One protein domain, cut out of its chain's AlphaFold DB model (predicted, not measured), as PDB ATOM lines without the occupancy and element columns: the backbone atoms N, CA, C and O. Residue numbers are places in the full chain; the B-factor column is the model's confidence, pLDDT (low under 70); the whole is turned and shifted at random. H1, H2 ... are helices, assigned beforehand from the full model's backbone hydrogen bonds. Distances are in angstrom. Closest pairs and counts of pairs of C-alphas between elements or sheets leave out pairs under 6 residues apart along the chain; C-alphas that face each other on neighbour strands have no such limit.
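This is residues 2 to 154 of the 306 residues of an uncharacterized protein of Candidatus Rokubacteria bacterium (UniProt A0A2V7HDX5). Four rows of helix run back and forth along one long axis and make a shallow, open trough: H2, then H3 followed by H4, then H6, then H8, with H2 and H8 as the two rims. Short H5 lies in the trough near one end, H7 makes the corner between H6 and H8 near the other, and small H1 hangs off the outer end of H4. The printed part has 153 residues with eight named helices, H1 to H8 in chain order, and no named strand; the class is all helix. It is only just compact, close to loose, with a radius of gyration of the C-alphas of 17.8 A, and only just flat, spanning 53 by 35 by 18 A.

Start at the longest helix, H2, residues 11 to 35, which has a kink of 35 degrees near residue 29. It forms a helical hairpin with H3, residues 37 to 53, opposite ways at a shallow tilt of 5 degrees; the closest C-alphas, of Ile 33 and Glu 40, are 5.5 A apart. H4, residues 56 to 66, meets H3 only through their link. H2 touches H4 with residues 11 to 15 alone, closest at the C-alphas of Trp 11 and Trp 58, 5.7 A. H1, residues 2 to 9, touches H4 at Lys 8 and Val 65, their closest C-alphas, 6.3 A apart. H4 and H6, residues 84 to 105, are the hubs, touching four helices each. They touch each other at a shallow tilt of 5 degrees, opposite ways, through residues 85 to 93 of H6; the closest C-alphas, of Gly 64 and Tyr 85, are 5.4 A apart. H5, residues 73 to 77, touches H6, with the C-alphas of Phe 76 and Val 86 closest at 4.9 A. H8, residues 127 to 150, touches H6 with residues 131 to 138 alone, closest at the C-alphas of Leu 105 and Arg 131, 6.3 A. H7, residues 109 to 115, and H8 form a helical hairpin, with the C-alphas of Ala 110 and Ala 127 closest at 4.6 A. H2 and H8 are apart. Every O i to N i+4 pair is within hydrogen-bond range in H1, H4, H6, H7 and H8; H2 has 19 of 21, H3 11 of 13, and H5 0 of 1 beside 2 of 2 O i to N i+3 pairs.

Find C-alpha 11 at (-21.796, -19.518, -22.397); from there H2 runs 37.6 A to C-alpha 35 at (14.718, -26.383, -16.510). H3 returns over 25.2 A and H4 over 15.3 A. H6 covers 31.1 A, and H8 runs 34.0 A to C-alpha 150 at (-25.779, 4.296, -14.287).

Look for the two C-alphas farthest apart at Ala 35 and Ser 154, 56.0 A. The printed part has no cut, and its one long link, between H7 and H8, has 11 residues. The mean pLDDT of the printed part is 87.7; residues 2 to 7 and 152 to 154 are under 70.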
ATOM      1  N   GLY A   2     -32.911 -25.015 -34.075       54.19
ATOM      2  CA  GLY A   2     -31.435 -24.952 -33.988       54.19
ATOM      3  C   GLY A   2     -30.832 -23.709 -33.305       54.19
ATOM      4  O   GLY A   2     -29.908 -23.842 -32.510       54.19
ATOM      5  N   ILE A   3     -31.349 -22.502 -33.569       59.50
ATOM      6  CA  ILE A   3     -30.715 -21.248 -33.107       59.50
ATOM      7  C   ILE A   3     -30.893 -20.988 -31.601       59.50
ATOM      8  O   ILE A   3     -29.991 -20.494 -30.931       59.50
ATOM      9  N   GLU A   4     -32.035 -21.389 -31.046       65.19
ATOM     10  CA  GLU A   4     -32.359 -21.228 -29.626       65.19
ATOM     11  C   GLU A   4     -31.454 -22.099 -28.743       65.19
ATOM     12  O   GLU A   4     -30.977 -21.658 -27.699       65.19
ATOM     13  N   VAL A   5     -31.137 -23.314 -29.206       69.38
ATOM     14  CA  VAL A   5     -30.170 -24.201 -28.545       69.38
ATOM     15  C   VAL A   5     -28.782 -23.565 -28.535       69.38
ATOM     16  O   VAL A   5     -28.114 -23.601 -27.504       69.38
ATOM     17  N   VAL A   6     -28.363 -22.931 -29.636       65.56
ATOM     18  CA  VAL A   6     -27.075 -22.218 -29.703       65.56
ATOM     19  C   VAL A   6     -27.030 -21.077 -28.688       65.56
ATOM     20  O   VAL A   6     -26.062 -20.978 -27.935       65.56
ATOM     21  N   PHE A   7     -28.079 -20.257 -28.596       67.69
ATOM     22  CA  PHE A   7     -28.127 -19.150 -27.638       67.69
ATOM     23  C   PHE A   7     -28.144 -19.614 -26.178       67.69
ATOM     24  O   PHE A   7     -27.418 -19.048 -25.359       67.69
ATOM     25  N   LYS A   8     -28.885 -20.685 -25.869       73.94
ATOM     26  CA  LYS A   8     -28.942 -21.280 -24.523       73.94
ATOM     27  C   LYS A   8     -27.594 -21.827 -24.040       73.94
ATOM     28  O   LYS A   8     -27.337 -21.861 -22.840       73.94
ATOM     29  N   HIS A   9     -26.722 -22.228 -24.964       79.62
ATOM     30  CA  HIS A   9     -25.453 -22.893 -24.653       79.62
ATOM     31  C   HIS A   9     -24.215 -22.058 -24.984       79.62
ATOM     32  O   HIS A   9     -23.100 -22.507 -24.737       79.62
ATOM     33  N   PHE A  10     -24.365 -20.843 -25.512       76.06
ATOM     34  CA  PHE A  10     -23.226 -20.032 -25.948       76.06
ATOM     35  C   PHE A  10     -22.227 -19.728 -24.818       76.06
ATOM     36  O   PHE A  10     -21.028 -19.622 -25.069       76.06
ATOM     37  N   TRP A  11     -22.677 -19.673 -23.560       83.00
ATOM     38  CA  TRP A  11     -21.796 -19.518 -22.397       83.00
ATOM     39  C   TRP A  11     -20.739 -20.640 -22.287       83.00
ATOM     40  O   TRP A  11     -19.627 -20.391 -21.818       83.00
ATOM     41  N   LEU A  12     -21.026 -21.851 -22.794       83.06
ATOM     42  CA  LEU A  12     -20.060 -22.954 -22.858       83.06
ATOM     43  C   LEU A  12     -18.870 -22.626 -23.757       83.06
ATOM     44  O   LEU A  12     -17.773 -23.119 -23.500       83.06
ATOM     45  N   ALA A  13     -19.040 -21.778 -24.777       75.38
ATOM     46  CA  ALA A  13     -17.931 -21.358 -25.624       75.38
ATOM     47  C   ALA A  13     -16.847 -20.649 -24.793       75.38
ATOM     48  O   ALA A  13     -15.664 -20.938 -24.963       75.38
ATOM     49  N   PHE A  14     -17.228 -19.803 -23.830       80.00
ATOM     50  CA  PHE A  14     -16.277 -19.137 -22.934       80.00
ATOM     51  C   PHE A  14     -15.594 -20.109 -21.965       80.00
ATOM     52  O   PHE A  14     -14.395 -19.973 -21.707       80.00
ATOM     53  N   VAL A  15     -16.311 -21.131 -21.490       83.69
ATOM     54  CA  VAL A  15     -15.722 -22.207 -20.674       83.69
ATOM     55  C   VAL A  15     -14.687 -22.993 -21.481       83.69
ATOM     56  O   VAL A  15     -13.550 -23.179 -21.041       83.69
ATOM     57  N   VAL A  16     -15.042 -23.399 -22.702       78.50
ATOM     58  CA  VAL A  16     -14.147 -24.115 -23.620       78.50
ATOM     59  C   VAL A  16     -12.915 -23.271 -23.945       78.50
ATOM     60  O   VAL A  16     -11.794 -23.772 -23.844       78.50
ATOM     61  N   VAL A  17     -13.089 -21.985 -24.261       76.38
ATOM     62  CA  VAL A  17     -11.980 -21.054 -24.521       76.38
ATOM     63  C   VAL A  17     -11.072 -20.920 -23.297       76.38
ATOM     64  O   VAL A  17      -9.852 -21.007 -23.438       76.38
ATOM     65  N   THR A  18     -11.634 -20.792 -22.092       81.00
ATOM     66  CA  THR A  18     -10.864 -20.759 -20.836       81.00
ATOM     67  C   THR A  18     -10.016 -22.024 -20.676       81.00
ATOM     68  O   THR A  18      -8.819 -21.944 -20.401       81.00
ATOM     69  N   ILE A  19     -10.588 -23.207 -20.921       82.50
ATOM     70  CA  ILE A  19      -9.869 -24.488 -20.822       82.50
ATOM     71  C   ILE A  19      -8.762 -24.602 -21.880       82.50
ATOM     72  O   ILE A  19      -7.645 -25.020 -21.559       82.50
ATOM     73  N   ILE A  20      -9.043 -24.228 -23.132       78.19
ATOM     74  CA  ILE A  20      -8.060 -24.250 -24.224       78.19
ATOM     75  C   ILE A  20      -6.892 -23.311 -23.905       78.19
ATOM     76  O   ILE A  20      -5.738 -23.727 -24.007       78.19
ATOM     77  N   ASN A  21      -7.175 -22.087 -23.450       78.69
ATOM     78  CA  ASN A  21      -6.154 -21.115 -23.058       78.69
ATOM     79  C   ASN A  21      -5.284 -21.641 -21.912       78.69
ATOM     80  O   ASN A  21      -4.055 -21.604 -21.999       78.69
ATOM     81  N   ALA A  22      -5.909 -22.209 -20.876       82.31
ATOM     82  CA  ALA A  22      -5.195 -22.806 -19.752       82.31
ATOM     83  C   ALA A  22      -4.237 -23.911 -20.220       82.31
ATOM     84  O   ALA A  22      -3.069 -23.927 -19.829       82.31
ATOM     85  N   ARG A  23      -4.711 -24.818 -21.088       83.88
ATOM     86  CA  ARG A  23      -3.898 -25.908 -21.653       83.88
ATOM     87  C   ARG A  23      -2.767 -25.388 -22.530       83.88
ATOM     88  O   ARG A  23      -1.646 -25.884 -22.423       83.88
ATOM     89  N   TYR A  24      -3.038 -24.386 -23.361       80.38
ATOM     90  CA  TYR A  24      -2.034 -23.756 -24.210       80.38
ATOM     91  C   TYR A  24      -0.898 -23.145 -23.379       80.38
ATOM     92  O   TYR A  24       0.276 -23.424 -23.632       80.38
ATOM     93  N   TRP A  25      -1.220 -22.374 -22.336       82.62
ATOM     94  CA  TRP A  25      -0.199 -21.794 -21.459       82.62
ATOM     95  C   TRP A  25       0.517 -22.848 -20.621       82.62
ATOM     96  O   TRP A  25       1.738 -22.782 -20.491       82.62
ATOM     97  N   TRP A  26      -0.204 -23.855 -20.117       88.69
ATOM     98  CA  TRP A  26       0.397 -24.980 -19.399       88.69
ATOM     99  C   TRP A  26       1.443 -25.701 -20.248       88.69
ATOM    100  O   TRP A  26       2.556 -25.943 -19.780       88.69
ATOM    101  N   ALA A  27       1.124 -25.985 -21.514       81.69
ATOM    102  CA  ALA A  27       2.066 -26.559 -22.470       81.69
ATOM    103  C   ALA A  27       3.271 -25.628 -22.702       81.69
ATOM    104  O   ALA A  27       4.416 -26.083 -22.716       81.69
ATOM    105  N   GLY A  28       3.025 -24.318 -22.814       79.50
ATOM    106  CA  GLY A  28       4.055 -23.297 -23.010       79.50
ATOM    107  C   GLY A  28       5.061 -23.157 -21.861       79.50
ATOM    108  O   GLY A  28       6.194 -22.735 -22.104       79.50
ATOM    109  N   VAL A  29       4.693 -23.526 -20.628       87.81
ATOM    110  CA  VAL A  29       5.580 -23.439 -19.450       87.81
ATOM    111  C   VAL A  29       6.312 -24.745 -19.129       87.81
ATOM    112  O   VAL A  29       7.271 -24.717 -18.360       87.81
ATOM    113  N   GLN A  30       5.965 -25.874 -19.767       89.31
ATOM    114  CA  GLN A  30       6.610 -27.175 -19.512       89.31
ATOM    115  C   GLN A  30       8.122 -27.173 -19.754       89.31
ATOM    116  O   GLN A  30       8.851 -27.933 -19.121       89.31
ATOM    117  N   GLY A  31       8.609 -26.359 -20.695       86.88
ATOM    118  CA  GLY A  31      10.049 -26.211 -20.924       86.88
ATOM    119  C   GLY A  31      10.760 -25.542 -19.745       86.88
ATOM    120  O   GLY A  31      11.862 -25.943 -19.394       86.88
ATOM    121  N   ARG A  32      10.106 -24.566 -19.099       88.81
ATOM    122  CA  ARG A  32      10.649 -23.861 -17.928       88.81
ATOM    123  C   ARG A  32      10.610 -24.731 -16.684       88.81
ATOM    124  O   ARG A  32      11.605 -24.790 -15.985       88.81
ATOM    125  N   ILE A  33       9.508 -25.445 -16.464       92.69
ATOM    126  CA  ILE A  33       9.377 -26.393 -15.349       92.69
ATOM    127  C   ILE A  33      10.470 -27.465 -15.421       92.69
ATOM    128  O   ILE A  33      11.090 -27.783 -14.419       92.69
ATOM    129  N   ARG A  34      10.771 -27.980 -16.619       93.50
ATOM    130  CA  ARG A  34      11.871 -28.938 -16.797       93.50
ATOM    131  C   ARG A  34      13.253 -28.350 -16.512       93.50
ATOM    132  O   ARG A  34      14.123 -29.081 -16.063       93.50
ATOM    133  N   ALA A  35      13.459 -27.066 -16.795       94.00
ATOM    134  CA  ALA A  35      14.718 -26.383 -16.510       94.00
ATOM    135  C   ALA A  35      14.856 -25.972 -15.031       94.00
ATOM    136  O   ALA A  35      15.968 -25.932 -14.521       94.00
ATOM    137  N   GLN A  36      13.737 -25.654 -14.373       94.44
ATOM    138  CA  GLN A  36      13.634 -25.185 -12.988       94.44
ATOM    139  C   GLN A  36      12.439 -25.876 -12.306       94.44
ATOM    140  O   GLN A  36      11.330 -25.316 -12.280       94.44
ATOM    141  N   PRO A  37      12.626 -27.114 -11.804       94.25
ATOM    142  CA  PRO A  37      11.555 -27.912 -11.202       94.25
ATOM    143  C   PRO A  37      10.868 -27.228 -10.014       94.25
ATOM    144  O   PRO A  37       9.672 -27.413  -9.789       94.25
ATOM    145  N   GLU A  38      11.583 -26.369  -9.288       95.06
ATOM    146  CA  GLU A  38      11.080 -25.606  -8.146       95.06
ATOM    147  C   GLU A  38       9.904 -24.673  -8.493       95.06
ATOM    148  O   GLU A  38       9.081 -24.361  -7.629       95.06
ATOM    149  N   LEU A  39       9.765 -24.264  -9.760       93.25
ATOM    150  CA  LEU A  39       8.666 -23.407 -10.216       93.25
ATOM    151  C   LEU A  39       7.361 -24.175 -10.479       93.25
ATOM    152  O   LEU A  39       6.307 -23.558 -10.671       93.25
ATOM    153  N   GLU A  40       7.390 -25.511 -10.511       95.00
ATOM    154  CA  GLU A  40       6.226 -26.319 -10.889       95.00
ATOM    155  C   GLU A  40       5.019 -26.050  -9.988       95.00
ATOM    156  O   GLU A  40       3.903 -25.852 -10.478       95.00
ATOM    157  N   ALA A  41       5.236 -26.011  -8.672       95.44
ATOM    158  CA  ALA A  41       4.170 -25.812  -7.700       95.44
ATOM    159  C   ALA A  41       3.439 -24.478  -7.929       95.44
ATOM    160  O   ALA A  41       2.204 -24.427  -7.891       95.44
ATOM    161  N   GLY A  42       4.186 -23.416  -8.241       95.00
ATOM    162  CA  GLY A  42       3.621 -22.102  -8.535       95.00
ATOM    163  C   GLY A  42       2.847 -22.081  -9.853       95.00
ATOM    164  O   GLY A  42       1.690 -21.654  -9.866       95.00
ATOM    165  N   TYR A  43       3.399 -22.639 -10.937       95.25
ATOM    166  CA  TYR A  43       2.664 -22.770 -12.206       95.25
ATOM    167  C   TYR A  43       1.393 -23.610 -12.057       95.25
ATOM    168  O   TYR A  43       0.353 -23.263 -12.617       95.25
ATOM    169  N   ARG A  44       1.439 -24.701 -11.287       96.31
ATOM    170  CA  ARG A  44       0.282 -25.575 -11.052       96.31
ATOM    171  C   ARG A  44      -0.807 -24.855 -10.256       96.31
ATOM    172  O   ARG A  44      -1.991 -25.018 -10.557       96.31
ATOM    173  N   ARG A  45      -0.423 -24.025  -9.279       95.50
ATOM    174  CA  ARG A  45      -1.353 -23.158  -8.541       95.50
ATOM    175  C   ARG A  45      -2.009 -22.131  -9.465       95.50
ATOM    176  O   ARG A  45      -3.230 -22.005  -9.425       95.50
ATOM    177  N   LEU A  46      -1.237 -21.459 -10.323       95.12
ATOM    178  CA  LEU A  46      -1.764 -20.506 -11.309       95.12
ATOM    179  C   LEU A  46      -2.708 -21.183 -12.313       95.12
ATOM    180  O   LEU A  46      -3.787 -20.664 -12.587       95.12
ATOM    181  N   TYR A  47      -2.349 -22.371 -12.798       94.81
ATOM    182  CA  TYR A  47      -3.175 -23.173 -13.700       94.81
ATOM    183  C   TYR A  47      -4.530 -23.541 -13.097       94.81
ATOM    184  O   TYR A  47      -5.571 -23.283 -13.702       94.81
ATOM    185  N   ARG A  48      -4.531 -24.098 -11.881       96.25
ATOM    186  CA  ARG A  48      -5.767 -24.456 -11.172       96.25
ATOM    187  C   ARG A  48      -6.594 -23.223 -10.823       96.25
ATOM    188  O   ARG A  48      -7.804 -23.236 -11.021       96.25
ATOM    189  N   GLY A  49      -5.941 -22.159 -10.355       94.38
ATOM    190  CA  GLY A  49      -6.596 -20.895 -10.030       94.38
ATOM    191  C   GLY A  49      -7.289 -20.278 -11.242       94.38
ATOM    192  O   GLY A  49      -8.454 -19.914 -11.147       94.38
ATOM    193  N   TYR A  50      -6.614 -20.228 -12.394       92.12
ATOM    194  CA  TYR A  50      -7.195 -19.710 -13.633       92.12
ATOM    195  C   TYR A  50      -8.396 -20.539 -14.102       92.12
ATOM    196  O   TYR A  50      -9.427 -19.969 -14.444       92.12
ATOM    197  N   LEU A  51      -8.300 -21.874 -14.066       93.38
ATOM    198  CA  LEU A  51      -9.421 -22.746 -14.429       93.38
ATOM    199  C   LEU A  51     -10.615 -22.602 -13.488       93.38
ATOM    200  O   LEU A  51     -11.751 -22.668 -13.944       93.38
ATOM    201  N   PHE A  52     -10.380 -22.432 -12.192       95.88
ATOM    202  CA  PHE A  52     -11.464 -22.279 -11.232       95.88
ATOM    203  C   PHE A  52     -12.096 -20.889 -11.345       95.88
ATOM    204  O   PHE A  52     -13.242 -20.754 -11.769       95.88
ATOM    205  N   TRP A  53     -11.325 -19.840 -11.047       93.81
ATOM    206  CA  TRP A  53     -11.831 -18.469 -10.971       93.81
ATOM    207  C   TRP A  53     -12.246 -17.908 -12.331       93.81
ATOM    208  O   TRP A  53     -13.226 -17.174 -12.413       93.81
ATOM    209  N   GLY A  54     -11.553 -18.290 -13.408       88.62
ATOM    210  CA  GLY A  54     -11.879 -17.853 -14.766       88.62
ATOM    211  C   GLY A  54     -13.202 -18.409 -15.297       88.62
ATOM    212  O   GLY A  54     -13.753 -17.829 -16.227       88.62
ATOM    213  N   ASN A  55     -13.728 -19.492 -14.711       94.25
ATOM    214  CA  ASN A  55     -14.994 -20.101 -15.129       94.25
ATOM    215  C   ASN A  55     -16.207 -19.699 -14.280       94.25
ATOM    216  O   ASN A  55     -17.332 -19.856 -14.750       94.25
ATOM    217  N   VAL A  56     -16.011 -19.148 -13.076       95.50
ATOM    218  CA  VAL A  56     -17.103 -18.690 -12.194       95.50
ATOM    219  C   VAL A  56     -18.145 -17.810 -12.920       95.50
ATOM    220  O   VAL A  56     -19.327 -18.156 -12.846       95.50
ATOM    221  N   PRO A  57     -17.774 -16.738 -13.662       93.94
ATOM    222  CA  PRO A  57     -18.752 -15.915 -14.384       93.94
ATOM    223  C   PRO A  57     -19.612 -16.711 -15.365       93.94
ATOM    224  O   PRO A  57     -20.824 -16.516 -15.438       93.94
ATOM    225  N   TRP A  58     -18.982 -17.603 -16.129       92.94
ATOM    226  CA  TRP A  58     -19.638 -18.336 -17.211       92.94
ATOM    227  C   TRP A  58     -20.587 -19.401 -16.674       92.94
ATOM    228  O   TRP A  58     -21.659 -19.602 -17.235       92.94
ATOM    229  N   LEU A  59     -20.225 -20.047 -15.565       95.06
ATOM    230  CA  LEU A  59     -21.074 -21.039 -14.909       95.06
ATOM    231  C   LEU A  59     -22.295 -20.395 -14.243       95.06
ATOM    232  O   LEU A  59     -23.396 -20.923 -14.373       95.06
ATOM    233  N   LEU A  60     -22.131 -19.237 -13.592       94.81
ATOM    234  CA  LEU A  60     -23.262 -18.466 -13.055       94.81
ATOM    235  C   LEU A  60     -24.203 -17.999 -14.167       94.81
ATOM    236  O   LEU A  60     -25.422 -18.099 -14.039       94.81
ATOM    237  N   MET A  61     -23.627 -17.543 -15.281       91.62
ATOM    238  CA  MET A  61     -24.384 -17.170 -16.468       91.62
ATOM    239  C   MET A  61     -25.173 -18.357 -17.032       91.62
ATOM    240  O   MET A  61     -26.374 -18.243 -17.272       91.62
ATOM    241  N   GLY A  62     -24.523 -19.514 -17.173       92.19
ATOM    242  CA  GLY A  62     -25.166 -20.752 -17.600       92.19
ATOM    243  C   GLY A  62     -26.299 -21.182 -16.676       92.19
ATOM    244  O   GLY A  62     -27.368 -21.540 -17.160       92.19
ATOM    245  N   ALA A  63     -26.115 -21.080 -15.358       95.06
ATOM    246  CA  ALA A  63     -27.157 -21.396 -14.382       95.06
ATOM    247  C   ALA A  63     -28.396 -20.498 -14.533       95.06
ATOM    248  O   ALA A  63     -29.516 -21.002 -14.472       95.06
ATOM    249  N   GLY A  64     -28.215 -19.194 -14.778       93.62
ATOM    250  CA  GLY A  64     -29.331 -18.269 -15.008       93.62
ATOM    251  C   GLY A  64     -30.080 -18.524 -16.319       93.62
ATOM    252  O   GLY A  64     -31.303 -18.419 -16.361       93.62
ATOM    253  N   VAL A  65     -29.363 -18.901 -17.382       89.38
ATOM    254  CA  VAL A  65     -29.976 -19.233 -18.680       89.38
ATOM    255  C   VAL A  65     -30.710 -20.575 -18.618       89.38
ATOM    256  O   VAL A  65     -31.835 -20.698 -19.098       89.38
ATOM    257  N   LEU A  66     -30.107 -21.590 -17.994       90.69
ATOM    258  CA  LEU A  66     -30.703 -22.923 -17.866       90.69
ATOM    259  C   LEU A  66     -31.882 -22.961 -16.884       90.69
ATOM    260  O   LEU A  66     -32.759 -23.805 -17.044       90.69
ATOM    261  N   SER A  67     -31.937 -22.054 -15.903       92.50
ATOM    262  CA  SER A  67     -33.098 -21.925 -15.011       92.50
ATOM    263  C   SER A  67     -34.322 -21.308 -15.698       92.50
ATOM    264  O   SER A  67     -35.410 -21.321 -15.127       92.50
ATOM    265  N   GLY A  68     -34.156 -20.738 -16.898       87.94
ATOM    266  CA  GLY A  68     -35.201 -20.010 -17.617       87.94
ATOM    267  C   GLY A  68     -35.497 -18.615 -17.056       87.94
ATOM    268  O   GLY A  68     -36.307 -17.894 -17.636       87.94
ATOM    269  N   GLN A  69     -34.837 -18.200 -15.965       87.69
ATOM    270  CA  GLN A  69     -34.999 -16.854 -15.403       87.69
ATOM    271  C   GLN A  69     -34.260 -15.784 -16.204       87.69
ATOM    272  O   GLN A  69     -34.578 -14.604 -16.081       87.69
ATOM    273  N   VAL A  70     -33.276 -16.179 -17.010       88.25
ATOM    274  CA  VAL A  70     -32.568 -15.297 -17.934       88.25
ATOM    275  C   VAL A  70     -32.768 -15.816 -19.352       88.25
ATOM    276  O   VAL A  70     -32.526 -16.990 -19.625       88.25
ATOM    277  N   GLN A  71     -33.223 -14.951 -20.259       79.69
ATOM    278  CA  GLN A  71     -33.546 -15.348 -21.630       79.69
ATOM    279  C   GLN A  71     -32.278 -15.439 -22.478       79.69
ATOM    280  O   GLN A  71     -32.142 -16.330 -23.320       79.69
ATOM    281  N   TRP A  72     -31.327 -14.531 -22.240       76.50
ATOM    282  CA  TRP A  72     -30.102 -14.450 -23.019       76.50
ATOM    283  C   TRP A  72     -28.915 -13.906 -22.218       76.50
ATOM    284  O   TRP A  72     -29.063 -13.213 -21.219       76.50
ATOM    285  N   MET A  73     -27.689 -14.182 -22.669       77.31
ATOM    286  CA  MET A  73     -26.483 -13.803 -21.921       77.31
ATOM    287  C   MET A  73     -26.314 -12.287 -21.735       77.31
ATOM    288  O   MET A  73     -25.663 -11.861 -20.787       77.31
ATOM    289  N   PHE A  74     -26.860 -11.467 -22.638       82.19
ATOM    290  CA  PHE A  74     -26.714 -10.010 -22.567       82.19
ATOM    291  C   PHE A  74     -27.629  -9.381 -21.512       82.19
ATOM    292  O   PHE A  74     -27.382  -8.250 -21.105       82.19
ATOM    293  N   ASP A  75     -28.609 -10.123 -20.991       85.00
ATOM    294  CA  ASP A  75     -29.422  -9.692 -19.851       85.00
ATOM    295  C   ASP A  75     -28.543  -9.470 -18.604       85.00
ATOM    296  O   ASP A  75     -28.825  -8.605 -17.776       85.00
ATOM    297  N   PHE A  76     -27.404 -10.173 -18.506       88.25
ATOM    298  CA  PHE A  76     -26.408  -9.963 -17.452       88.25
ATOM    299  C   PHE A  76     -25.753  -8.576 -17.492       88.25
ATOM    300  O   PHE A  76     -25.219  -8.126 -16.481       88.25
ATOM    301  N   LEU A  77     -25.833  -7.854 -18.614       89.06
ATOM    302  CA  LEU A  77     -25.356  -6.472 -18.724       89.06
ATOM    303  C   LEU A  77     -26.357  -5.446 -18.171       89.06
ATOM    304  O   LEU A  77     -26.091  -4.248 -18.223       89.06
ATOM    305  N   GLN A  78     -27.491  -5.895 -17.622       88.00
ATOM    306  CA  GLN A  78     -28.529  -5.045 -17.040       88.00
ATOM    307  C   GLN A  78     -28.588  -5.226 -15.511       88.00
ATOM    308  O   GLN A  78     -29.520  -5.851 -14.994       88.00
ATOM    309  N   PRO A  79     -27.625  -4.672 -14.744       88.56
ATOM    310  CA  PRO A  79     -27.554  -4.846 -13.286       88.56
ATOM    311  C   PRO A  79     -28.804  -4.353 -12.543       88.56
ATOM    312  O   PRO A  79     -29.094  -4.817 -11.445       88.56
ATOM    313  N   ARG A  80     -29.562  -3.426 -13.140       86.81
ATOM    314  CA  ARG A  80     -30.804  -2.873 -12.579       86.81
ATOM    315  C   ARG A  80     -32.066  -3.674 -12.923       86.81
ATOM    316  O   ARG A  80     -33.150  -3.267 -12.529       86.81
ATOM    317  N   SER A  81     -31.948  -4.805 -13.623       85.75
ATOM    318  CA  SER A  81     -33.096  -5.658 -13.983       85.75
ATOM    319  C   SER A  81     -33.826  -6.266 -12.777       85.75
ATOM    320  O   SER A  81     -34.928  -6.781 -12.932       85.75
ATOM    321  N   GLY A  82     -33.212  -6.259 -11.588       86.69
ATOM    322  CA  GLY A  82     -33.748  -6.917 -10.392       86.69
ATOM    323  C   GLY A  82     -33.671  -8.448 -10.440       86.69
ATOM    324  O   GLY A  82     -34.058  -9.110  -9.482       86.69
ATOM    325  N   ASN A  83     -33.147  -9.024 -11.528       92.69
ATOM    326  CA  ASN A  83     -33.013 -10.464 -11.677       92.69
ATOM    327  C   ASN A  83     -31.928 -11.013 -10.723       92.69
ATOM    328  O   ASN A  83     -30.790 -10.527 -10.746       92.69
ATOM    329  N   PRO A  84     -32.227 -12.049  -9.917       94.88
ATOM    330  CA  PRO A  84     -31.297 -12.556  -8.910       94.88
ATOM    331  C   PRO A  84     -30.021 -13.159  -9.511       94.88
ATOM    332  O   PRO A  84     -28.950 -12.993  -8.931       94.88
ATOM    333  N   TYR A  85     -30.086 -13.805 -10.682       95.19
ATOM    334  CA  TYR A  85     -28.901 -14.348 -11.357       95.19
ATOM    335  C   TYR A  85     -28.011 -13.241 -11.917       95.19
ATOM    336  O   TYR A  85     -26.788 -13.324 -11.806       95.19
ATOM    337  N   VAL A  86     -28.615 -12.187 -12.471       94.50
ATOM    338  CA  VAL A  86     -27.874 -11.013 -12.949       94.50
ATOM    339  C   VAL A  86     -27.153 -10.340 -11.782       94.50
ATOM    340  O   VAL A  86     -25.947 -10.108 -11.859       94.50
ATOM    341  N   LEU A  87     -27.843 -10.110 -10.663       94.75
ATOM    342  CA  LEU A  87     -27.235  -9.549  -9.454       94.75
ATOM    343  C   LEU A  87     -26.128 -10.450  -8.893       94.75
ATOM    344  O   LEU A  87     -25.048  -9.958  -8.572       94.75
ATOM    345  N   ALA A  88     -26.357 -11.763  -8.812       96.25
ATOM    346  CA  ALA A  88     -25.355 -12.722  -8.349       96.25
ATOM    347  C   ALA A  88     -24.099 -12.716  -9.232       96.25
ATOM    348  O   ALA A  88     -22.983 -12.785  -8.718       96.25
ATOM    349  N   TRP A  89     -24.258 -12.585 -10.549       96.06
ATOM    350  CA  TRP A  89     -23.139 -12.466 -11.478       96.06
ATOM    351  C   TRP A  89     -22.344 -11.174 -11.262       96.06
ATOM    352  O   TRP A  89     -21.119 -11.231 -11.169       96.06
ATOM    353  N   TRP A  90     -23.011 -10.026 -11.096       95.50
ATOM    354  CA  TRP A  90     -22.340  -8.755 -10.785       95.50
ATOM    355  C   TRP A  90     -21.596  -8.807  -9.448       95.50
ATOM    356  O   TRP A  90     -20.443  -8.378  -9.371       95.50
ATOM    357  N   TRP A  91     -22.205  -9.399  -8.417       95.88
ATOM    358  CA  TRP A  91     -21.542  -9.632  -7.134       95.88
ATOM    359  C   TRP A  91     -20.344 -10.564  -7.262       95.88
ATOM    360  O   TRP A  91     -19.296 -10.288  -6.680       95.88
ATOM    361  N   ALA A  92     -20.451 -11.627  -8.060       96.06
ATOM    362  CA  ALA A  92     -19.322 -12.500  -8.343       96.06
ATOM    363  C   ALA A  92     -18.193 -11.742  -9.055       96.06
ATOM    364  O   ALA A  92     -17.031 -11.927  -8.704       96.06
ATOM    365  N   MET A  93     -18.503 -10.856 -10.010       95.25
ATOM    366  CA  MET A  93     -17.481 -10.060 -10.706       95.25
ATOM    367  C   MET A  93     -16.798  -9.082  -9.752       95.25
ATOM    368  O   MET A  93     -15.569  -9.003  -9.732       95.25
ATOM    369  N   ALA A  94     -17.574  -8.399  -8.910       95.81
ATOM    370  CA  ALA A  94     -17.048  -7.510  -7.880       95.81
ATOM    371  C   ALA A  94     -16.166  -8.270  -6.874       95.81
ATOM    372  O   ALA A  94     -15.064  -7.820  -6.559       95.81
ATOM    373  N   ALA A  95     -16.601  -9.450  -6.424       96.88
ATOM    374  CA  ALA A  95     -15.842 -10.295  -5.510       96.88
ATOM    375  C   ALA A  95     -14.539 -10.801  -6.144       96.88
ATOM    376  O   ALA A  95     -13.487 -10.716  -5.517       96.88
ATOM    377  N   LEU A  96     -14.570 -11.271  -7.394       96.12
ATOM    378  CA  LEU A  96     -13.370 -11.685  -8.127       96.12
ATOM    379  C   LEU A  96     -12.381 -10.529  -8.289       96.12
ATOM    380  O   LEU A  96     -11.180 -10.720  -8.086       96.12
ATOM    381  N   LEU A  97     -12.869  -9.331  -8.620       96.25
ATOM    382  CA  LEU A  97     -12.032  -8.143  -8.749       96.25
ATOM    383  C   LEU A  97     -11.419  -7.748  -7.400       96.25
ATOM    384  O   LEU A  97     -10.222  -7.469  -7.335       96.25
ATOM    385  N   ALA A  98     -12.201  -7.773  -6.319       97.38
ATOM    386  CA  ALA A  98     -11.734  -7.465  -4.970       97.38
ATOM    387  C   ALA A  98     -10.699  -8.488  -4.480       97.38
ATOM    388  O   ALA A  98      -9.598  -8.104  -4.090       97.38
ATOM    389  N   LEU A  99     -10.997  -9.786  -4.577       97.38
ATOM    390  CA  LEU A  99     -10.082 -10.869  -4.202       97.38
ATOM    391  C   LEU A  99      -8.801 -10.836  -5.040       97.38
ATOM    392  O   LEU A  99      -7.704 -10.953  -4.495       97.38
ATOM    393  N   GLY A 100      -8.925 -10.624  -6.353       96.06
ATOM    394  CA  GLY A 100      -7.787 -10.451  -7.251       96.06
ATOM    395  C   GLY A 100      -6.939  -9.238  -6.874       96.06
ATOM    396  O   GLY A 100      -5.716  -9.330  -6.862       96.06
ATOM    397  N   THR A 101      -7.568  -8.130  -6.477       97.75
ATOM    398  CA  THR A 101      -6.875  -6.921  -6.006       97.75
ATOM    399  C   THR A 101      -6.144  -7.159  -4.700       97.75
ATOM    400  O   THR A 101      -4.966  -6.817  -4.595       97.75
ATOM    401  N   VAL A 102      -6.792  -7.816  -3.737       98.19
ATOM    402  CA  VAL A 102      -6.148  -8.191  -2.477       98.19
ATOM    403  C   VAL A 102      -4.936  -9.082  -2.748       98.19
ATOM    404  O   VAL A 102      -3.842  -8.830  -2.238       98.19
ATOM    405  N   TRP A 103      -5.101 -10.081  -3.614       97.50
ATOM    406  CA  TRP A 103      -4.033 -10.995  -3.998       97.50
ATOM    407  C   TRP A 103      -2.876 -10.290  -4.719       97.50
ATOM    408  O   TRP A 103      -1.716 -10.534  -4.393       97.50
ATOM    409  N   MET A 104      -3.168  -9.390  -5.658       97.38
ATOM    410  CA  MET A 104      -2.159  -8.684  -6.450       97.38
ATOM    411  C   MET A 104      -1.365  -7.657  -5.645       97.38
ATOM    412  O   MET A 104      -0.163  -7.512  -5.869       97.38
ATOM    413  N   LEU A 105      -2.014  -6.944  -4.724       96.69
ATOM    414  CA  LEU A 105      -1.372  -5.873  -3.967       96.69
ATOM    415  C   LEU A 105      -0.672  -6.399  -2.709       96.69
ATOM    416  O   LEU A 105       0.502  -6.076  -2.511       96.69
ATOM    417  N   TRP A 106      -1.344  -7.254  -1.929       97.56
ATOM    418  CA  TRP A 106      -0.858  -7.726  -0.623       97.56
ATOM    419  C   TRP A 106      -0.617  -9.239  -0.554       97.56
ATOM    420  O   TRP A 106       0.273  -9.683   0.161       97.56
ATOM    421  N   GLY A 107      -1.357 -10.048  -1.314       95.50
ATOM    422  CA  GLY A 107      -1.283 -11.515  -1.248       95.50
ATOM    423  C   GLY A 107      -0.135 -12.169  -2.027       95.50
ATOM    424  O   GLY A 107      -0.193 -13.372  -2.289       95.50
ATOM    425  N   GLY A 108       0.879 -11.406  -2.449       96.31
ATOM    426  CA  GLY A 108       2.039 -11.916  -3.192       96.31
ATOM    427  C   GLY A 108       1.747 -12.338  -4.640       96.31
ATOM    428  O   GLY A 108       2.546 -13.051  -5.257       96.31
ATOM    429  N   GLY A 109       0.595 -11.956  -5.195       95.44
ATOM    430  CA  GLY A 109       0.186 -12.316  -6.551       95.44
ATOM    431  C   GLY A 109       1.079 -11.707  -7.624       95.44
ATOM    432  O   GLY A 109       1.508 -12.413  -8.536       95.44
ATOM    433  N   ALA A 110       1.451 -10.434  -7.472       96.56
ATOM    434  CA  ALA A 110       2.352  -9.762  -8.401       96.56
ATOM    435  C   ALA A 110       3.754 -10.401  -8.417       96.56
ATOM    436  O   ALA A 110       4.319 -10.614  -9.489       96.56
ATOM    437  N   GLU A 111       4.300 -10.764  -7.254       96.88
ATOM    438  CA  GLU A 111       5.565 -11.499  -7.130       96.88
ATOM    439  C   GLU A 111       5.464 -12.884  -7.761       96.88
ATOM    440  O   GLU A 111       6.368 -13.309  -8.482       96.88
ATOM    441  N   THR A 112       4.355 -13.582  -7.508       95.44
ATOM    442  CA  THR A 112       4.107 -14.905  -8.078       95.44
ATOM    443  C   THR A 112       4.092 -14.823  -9.601       95.44
ATOM    444  O   THR A 112       4.814 -15.570 -10.249       95.44
ATOM    445  N   LEU A 113       3.350 -13.887 -10.191       93.19
ATOM    446  CA  LEU A 113       3.294 -13.717 -11.644       93.19
ATOM    447  C   LEU A 113       4.644 -13.302 -12.246       93.19
ATOM    448  O   LEU A 113       5.041 -13.849 -13.273       93.19
ATOM    449  N   ALA A 114       5.385 -12.407 -11.588       94.31
ATOM    450  CA  ALA A 114       6.716 -11.997 -12.038       94.31
ATOM    451  C   ALA A 114       7.719 -13.169 -12.056       94.31
ATOM    452  O   ALA A 114       8.542 -13.264 -12.964       94.31
ATOM    453  N   ARG A 115       7.627 -14.088 -11.083       94.25
ATOM    454  CA  ARG A 115       8.463 -15.304 -11.014       94.25
ATOM    455  C   ARG A 115       8.021 -16.415 -11.974       94.25
ATOM    456  O   ARG A 115       8.800 -17.326 -12.230       94.25
ATOM    457  N   HIS A 116       6.805 -16.346 -12.519       94.12
ATOM    458  CA  HIS A 116       6.218 -17.388 -13.371       94.12
ATOM    459  C   HIS A 116       5.860 -16.853 -14.773       94.12
ATOM    460  O   HIS A 116       4.689 -16.850 -15.168       94.12
ATOM    461  N   PRO A 117       6.854 -16.389 -15.558       86.50
ATOM    462  CA  PRO A 117       6.611 -15.752 -16.845       86.50
ATOM    463  C   PRO A 117       6.034 -16.713 -17.893       86.50
ATOM    464  O   PRO A 117       6.405 -17.884 -18.005       86.50
ATOM    465  N   GLY A 118       5.182 -16.169 -18.763       78.00
ATOM    466  CA  GLY A 118       4.596 -16.909 -19.884       78.00
ATOM    467  C   GLY A 118       3.397 -17.782 -19.514       78.00
ATOM    468  O   GLY A 118       2.963 -18.573 -20.351       78.00
ATOM    469  N   PHE A 119       2.871 -17.633 -18.297       78.19
ATOM    470  CA  PHE A 119       1.546 -18.112 -17.931       78.19
ATOM    471  C   PHE A 119       0.525 -16.975 -18.082       78.19
ATOM    472  O   PHE A 119       0.753 -15.876 -17.579       78.19
ATOM    473  N   ALA A 120      -0.592 -17.243 -18.768       72.62
ATOM    474  CA  ALA A 120      -1.555 -16.223 -19.197       72.62
ATOM    475  C   ALA A 120      -0.934 -15.125 -20.092       72.62
ATOM    476  O   ALA A 120       0.251 -15.155 -20.431       72.62
ATOM    477  N   LEU A 121      -1.740 -14.151 -20.525       71.38
ATOM    478  CA  LEU A 121      -1.275 -12.965 -21.267       71.38
ATOM    479  C   LEU A 121      -0.563 -11.950 -20.348       71.38
ATOM    480  O   LEU A 121      -0.701 -10.743 -20.518       71.38
ATOM    481  N   VAL A 122       0.180 -12.432 -19.348       77.31
ATOM    482  CA  VAL A 122       0.874 -11.583 -18.379       77.31
ATOM    483  C   VAL A 122       2.242 -11.180 -18.946       77.31
ATOM    484  O   VAL A 122       3.049 -12.058 -19.276       77.31
ATOM    485  N   PRO A 123       2.533  -9.871 -19.075       75.44
ATOM    486  CA  PRO A 123       3.844  -9.393 -19.502       75.44
ATOM    487  C   PRO A 123       4.959  -9.835 -18.548       75.44
ATOM    488  O   PRO A 123       4.756  -9.945 -17.340       75.44
ATOM    489  N   GLN A 124       6.169 -10.032 -19.075       87.81
ATOM    490  CA  GLN A 124       7.353 -10.385 -18.277       87.81
ATOM    491  C   GLN A 124       7.922  -9.146 -17.576       87.81
ATOM    492  O   GLN A 124       8.975  -8.628 -17.941       87.81
ATOM    493  N   TRP A 125       7.170  -8.617 -16.617       87.81
ATOM    494  CA  TRP A 125       7.473  -7.376 -15.912       87.81
ATOM    495  C   TRP A 125       7.731  -7.617 -14.420       87.81
ATOM    496  O   TRP A 125       7.243  -8.599 -13.860       87.81
ATOM    497  N   PRO A 126       8.466  -6.711 -13.746       94.19
ATOM    498  CA  PRO A 126       8.611  -6.756 -12.297       94.19
ATOM    499  C   PRO A 126       7.264  -6.542 -11.593       94.19
ATOM    500  O   PRO A 126       6.374  -5.861 -12.110       94.19
ATOM    501  N   ALA A 127       7.149  -7.067 -10.371       96.50
ATOM    502  CA  ALA A 127       5.918  -7.041  -9.578       96.50
ATOM    503  C   ALA A 127       5.334  -5.626  -9.400       96.50
ATOM    504  O   ALA A 127       4.121  -5.450  -9.446       96.50
ATOM    505  N   SER A 128       6.173  -4.593  -9.263       94.81
ATOM    506  CA  SER A 128       5.726  -3.195  -9.165       94.81
ATOM    507  C   SER A 128       4.942  -2.730 -10.398       94.81
ATOM    508  O   SER A 128       3.869  -2.149 -10.262       94.81
ATOM    509  N   LYS A 129       5.421  -3.037 -11.610       92.44
ATOM    510  CA  LYS A 129       4.715  -2.711 -12.860       92.44
ATOM    511  C   LYS A 129       3.434  -3.529 -13.018       92.44
ATOM    512  O   LYS A 129       2.440  -3.002 -13.506       92.44
ATOM    513  N   LEU A 130       3.437  -4.789 -12.580       91.75
ATOM    514  CA  LEU A 130       2.238  -5.634 -12.594       91.75
ATOM    515  C   LEU A 130       1.145  -5.106 -11.654       91.75
ATOM    516  O   LEU A 130      -0.025  -5.140 -12.022       91.75
ATOM    517  N   ARG A 131       1.508  -4.560 -10.485       96.62
ATOM    518  CA  ARG A 131       0.560  -3.876  -9.589       96.62
ATOM    519  C   ARG A 131      -0.071  -2.656 -10.253       96.62
ATOM    520  O   ARG A 131      -1.286  -2.519 -10.215       96.62
ATOM    521  N   TRP A 132       0.727  -1.807 -10.902       93.88
ATOM    522  CA  TRP A 132       0.205  -0.636 -11.619       93.88
ATOM    523  C   TRP A 132      -0.704  -1.015 -12.786       93.88
ATOM    524  O   TRP A 132      -1.777  -0.436 -12.937       93.88
ATOM    525  N   LEU A 133      -0.319  -2.029 -13.568       89.44
ATOM    526  CA  LEU A 133      -1.180  -2.590 -14.608       89.44
ATOM    527  C   LEU A 133      -2.510  -3.072 -14.013       89.44
ATOM    528  O   LEU A 133      -3.569  -2.757 -14.549       89.44
ATOM    529  N   TRP A 134      -2.463  -3.797 -12.892       93.69
ATOM    530  CA  TRP A 134      -3.659  -4.280 -12.207       93.69
ATOM    531  C   TRP A 134      -4.554  -3.139 -11.716       93.69
ATOM    532  O   TRP A 134      -5.754  -3.179 -11.953       93.69
ATOM    533  N   LEU A 135      -3.993  -2.096 -11.097       93.56
ATOM    534  CA  LEU A 135      -4.757  -0.916 -10.673       93.56
ATOM    535  C   LEU A 135      -5.448  -0.227 -11.856       93.56
ATOM    536  O   LEU A 135      -6.609   0.158 -11.741       93.56
ATOM    537  N   GLY A 136      -4.777  -0.141 -13.010       88.12
ATOM    538  CA  GLY A 136      -5.391   0.341 -14.248       88.12
ATOM    539  C   GLY A 136      -6.565  -0.534 -14.703       88.12
ATOM    540  O   GLY A 136      -7.618  -0.012 -15.062       88.12
ATOM    541  N   LEU A 137      -6.427  -1.863 -14.630       85.62
ATOM    542  CA  LEU A 137      -7.516  -2.798 -14.937       85.62
ATOM    543  C   LEU A 137      -8.675  -2.690 -13.938       85.62
ATOM    544  O   LEU A 137      -9.829  -2.771 -14.353       85.62
ATOM    545  N   VAL A 138      -8.396  -2.488 -12.648       92.31
ATOM    546  CA  VAL A 138      -9.423  -2.247 -11.623       92.31
ATOM    547  C   VAL A 138     -10.181  -0.966 -11.934       92.31
ATOM    548  O   VAL A 138     -11.404  -1.009 -12.015       92.31
ATOM    549  N   ALA A 139      -9.471   0.140 -12.178       86.62
ATOM    550  CA  ALA A 139     -10.087   1.411 -12.544       86.62
ATOM    551  C   ALA A 139     -10.978   1.251 -13.785       86.62
ATOM    552  O   ALA A 139     -12.145   1.625 -13.751       86.62
ATOM    553  N   TRP A 140     -10.473   0.592 -14.832       85.69
ATOM    554  CA  TRP A 140     -11.233   0.309 -16.049       85.69
ATOM    555  C   TRP A 140     -12.507  -0.511 -15.792       85.69
ATOM    556  O   TRP A 140     -13.583  -0.144 -16.262       85.69
ATOM    557  N   ASN A 141     -12.415  -1.598 -15.017       86.81
ATOM    558  CA  ASN A 141     -13.572  -2.442 -14.703       86.81
ATOM    559  C   ASN A 141     -14.599  -1.707 -13.833       86.81
ATOM    560  O   ASN A 141     -15.795  -1.840 -14.079       86.81
ATOM    561  N   VAL A 142     -14.159  -0.901 -12.860       90.44
ATOM    562  CA  VAL A 142     -15.052  -0.061 -12.046       90.44
ATOM    563  C   VAL A 142     -15.744   0.986 -12.915       90.44
ATOM    564  O   VAL A 142     -16.954   1.153 -12.804       90.44
ATOM    565  N   THR A 143     -15.026   1.649 -13.827       83.62
ATOM    566  CA  THR A 143     -15.627   2.607 -14.764       83.62
ATOM    567  C   THR A 143     -16.686   1.943 -15.641       83.62
ATOM    568  O   THR A 143     -17.800   2.452 -15.719       83.62
ATOM    569  N   ILE A 144     -16.392   0.787 -16.250       80.56
ATOM    570  CA  ILE A 144     -17.381   0.041 -17.046       80.56
ATOM    571  C   ILE A 144     -18.583  -0.370 -16.192       80.56
ATOM    572  O   ILE A 144     -19.724  -0.216 -16.625       80.56
ATOM    573  N   ALA A 145     -18.348  -0.872 -14.978       84.88
ATOM    574  CA  ALA A 145     -19.414  -1.251 -14.059       84.88
ATOM    575  C   ALA A 145     -20.335  -0.068 -13.760       84.88
ATOM    576  O   ALA A 145     -21.553  -0.194 -13.861       84.88
ATOM    577  N   LEU A 146     -19.761   1.100 -13.463       86.56
ATOM    578  CA  LEU A 146     -20.519   2.329 -13.253       86.56
ATOM    579  C   LEU A 146     -21.283   2.738 -14.510       86.56
ATOM    580  O   LEU A 146     -22.440   3.114 -14.388       86.56
ATOM    581  N   VAL A 147     -20.709   2.602 -15.708       82.50
ATOM    582  CA  VAL A 147     -21.440   2.863 -16.957       82.50
ATOM    583  C   VAL A 147     -22.674   1.967 -17.057       82.50
ATOM    584  O   VAL A 147     -23.759   2.492 -17.265       82.50
ATOM    585  N   PHE A 148     -22.570   0.655 -16.849       83.75
ATOM    586  CA  PHE A 148     -23.741  -0.235 -16.912       83.75
ATOM    587  C   PHE A 148     -24.742  -0.004 -15.779       83.75
ATOM    588  O   PHE A 148     -25.949  -0.091 -15.995       83.75
ATOM    589  N   ILE A 149     -24.258   0.301 -14.574       84.69
ATOM    590  CA  ILE A 149     -25.116   0.595 -13.428       84.69
ATOM    591  C   ILE A 149     -25.844   1.916 -13.633       84.69
ATOM    592  O   ILE A 149     -26.996   1.994 -13.251       84.69
ATOM    593  N   TRP A 150     -25.211   2.948 -14.188       78.56
ATOM    594  CA  TRP A 150     -25.779   4.296 -14.287       78.56
ATOM    595  C   TRP A 150     -26.410   4.613 -15.637       78.56
ATOM    596  O   TRP A 150     -27.178   5.569 -15.726       78.56
ATOM    597  N   SER A 151     -26.152   3.800 -16.660       72.81
ATOM    598  CA  SER A 151     -26.908   3.863 -17.906       72.81
ATOM    599  C   SER A 151     -28.378   3.584 -17.594       72.81
ATOM    600  O   SER A 151     -28.674   2.627 -16.870       72.81
ATOM    601  N   PRO A 152     -29.317   4.406 -18.097       62.00
ATOM    602  CA  PRO A 152     -30.729   4.091 -18.002       62.00
ATOM    603  C   PRO A 152     -30.936   2.677 -18.538       62.00
ATOM    604  O   PRO A 152     -30.549   2.379 -19.668       62.00
ATOM    605  N   THR A 153     -31.533   1.802 -17.732       57.16
ATOM    606  CA  THR A 153     -32.167   0.604 -18.275       57.16
ATOM    607  C   THR A 153     -33.163   1.104 -19.302       57.16
ATOM    608  O   THR A 153     -34.142   1.748 -18.922       57.16
ATOM    609  N   SER A 154     -32.911   0.858 -20.587       51.19
ATOM    610  CA  SER A 154     -33.968   0.856 -21.593       51.19
ATOM    611  C   SER A 154     -35.062  -0.035 -21.012       51.19
ATOM    612  O   SER A 154     -34.851  -1.232 -20.831       51.19
TER     613      SER A 154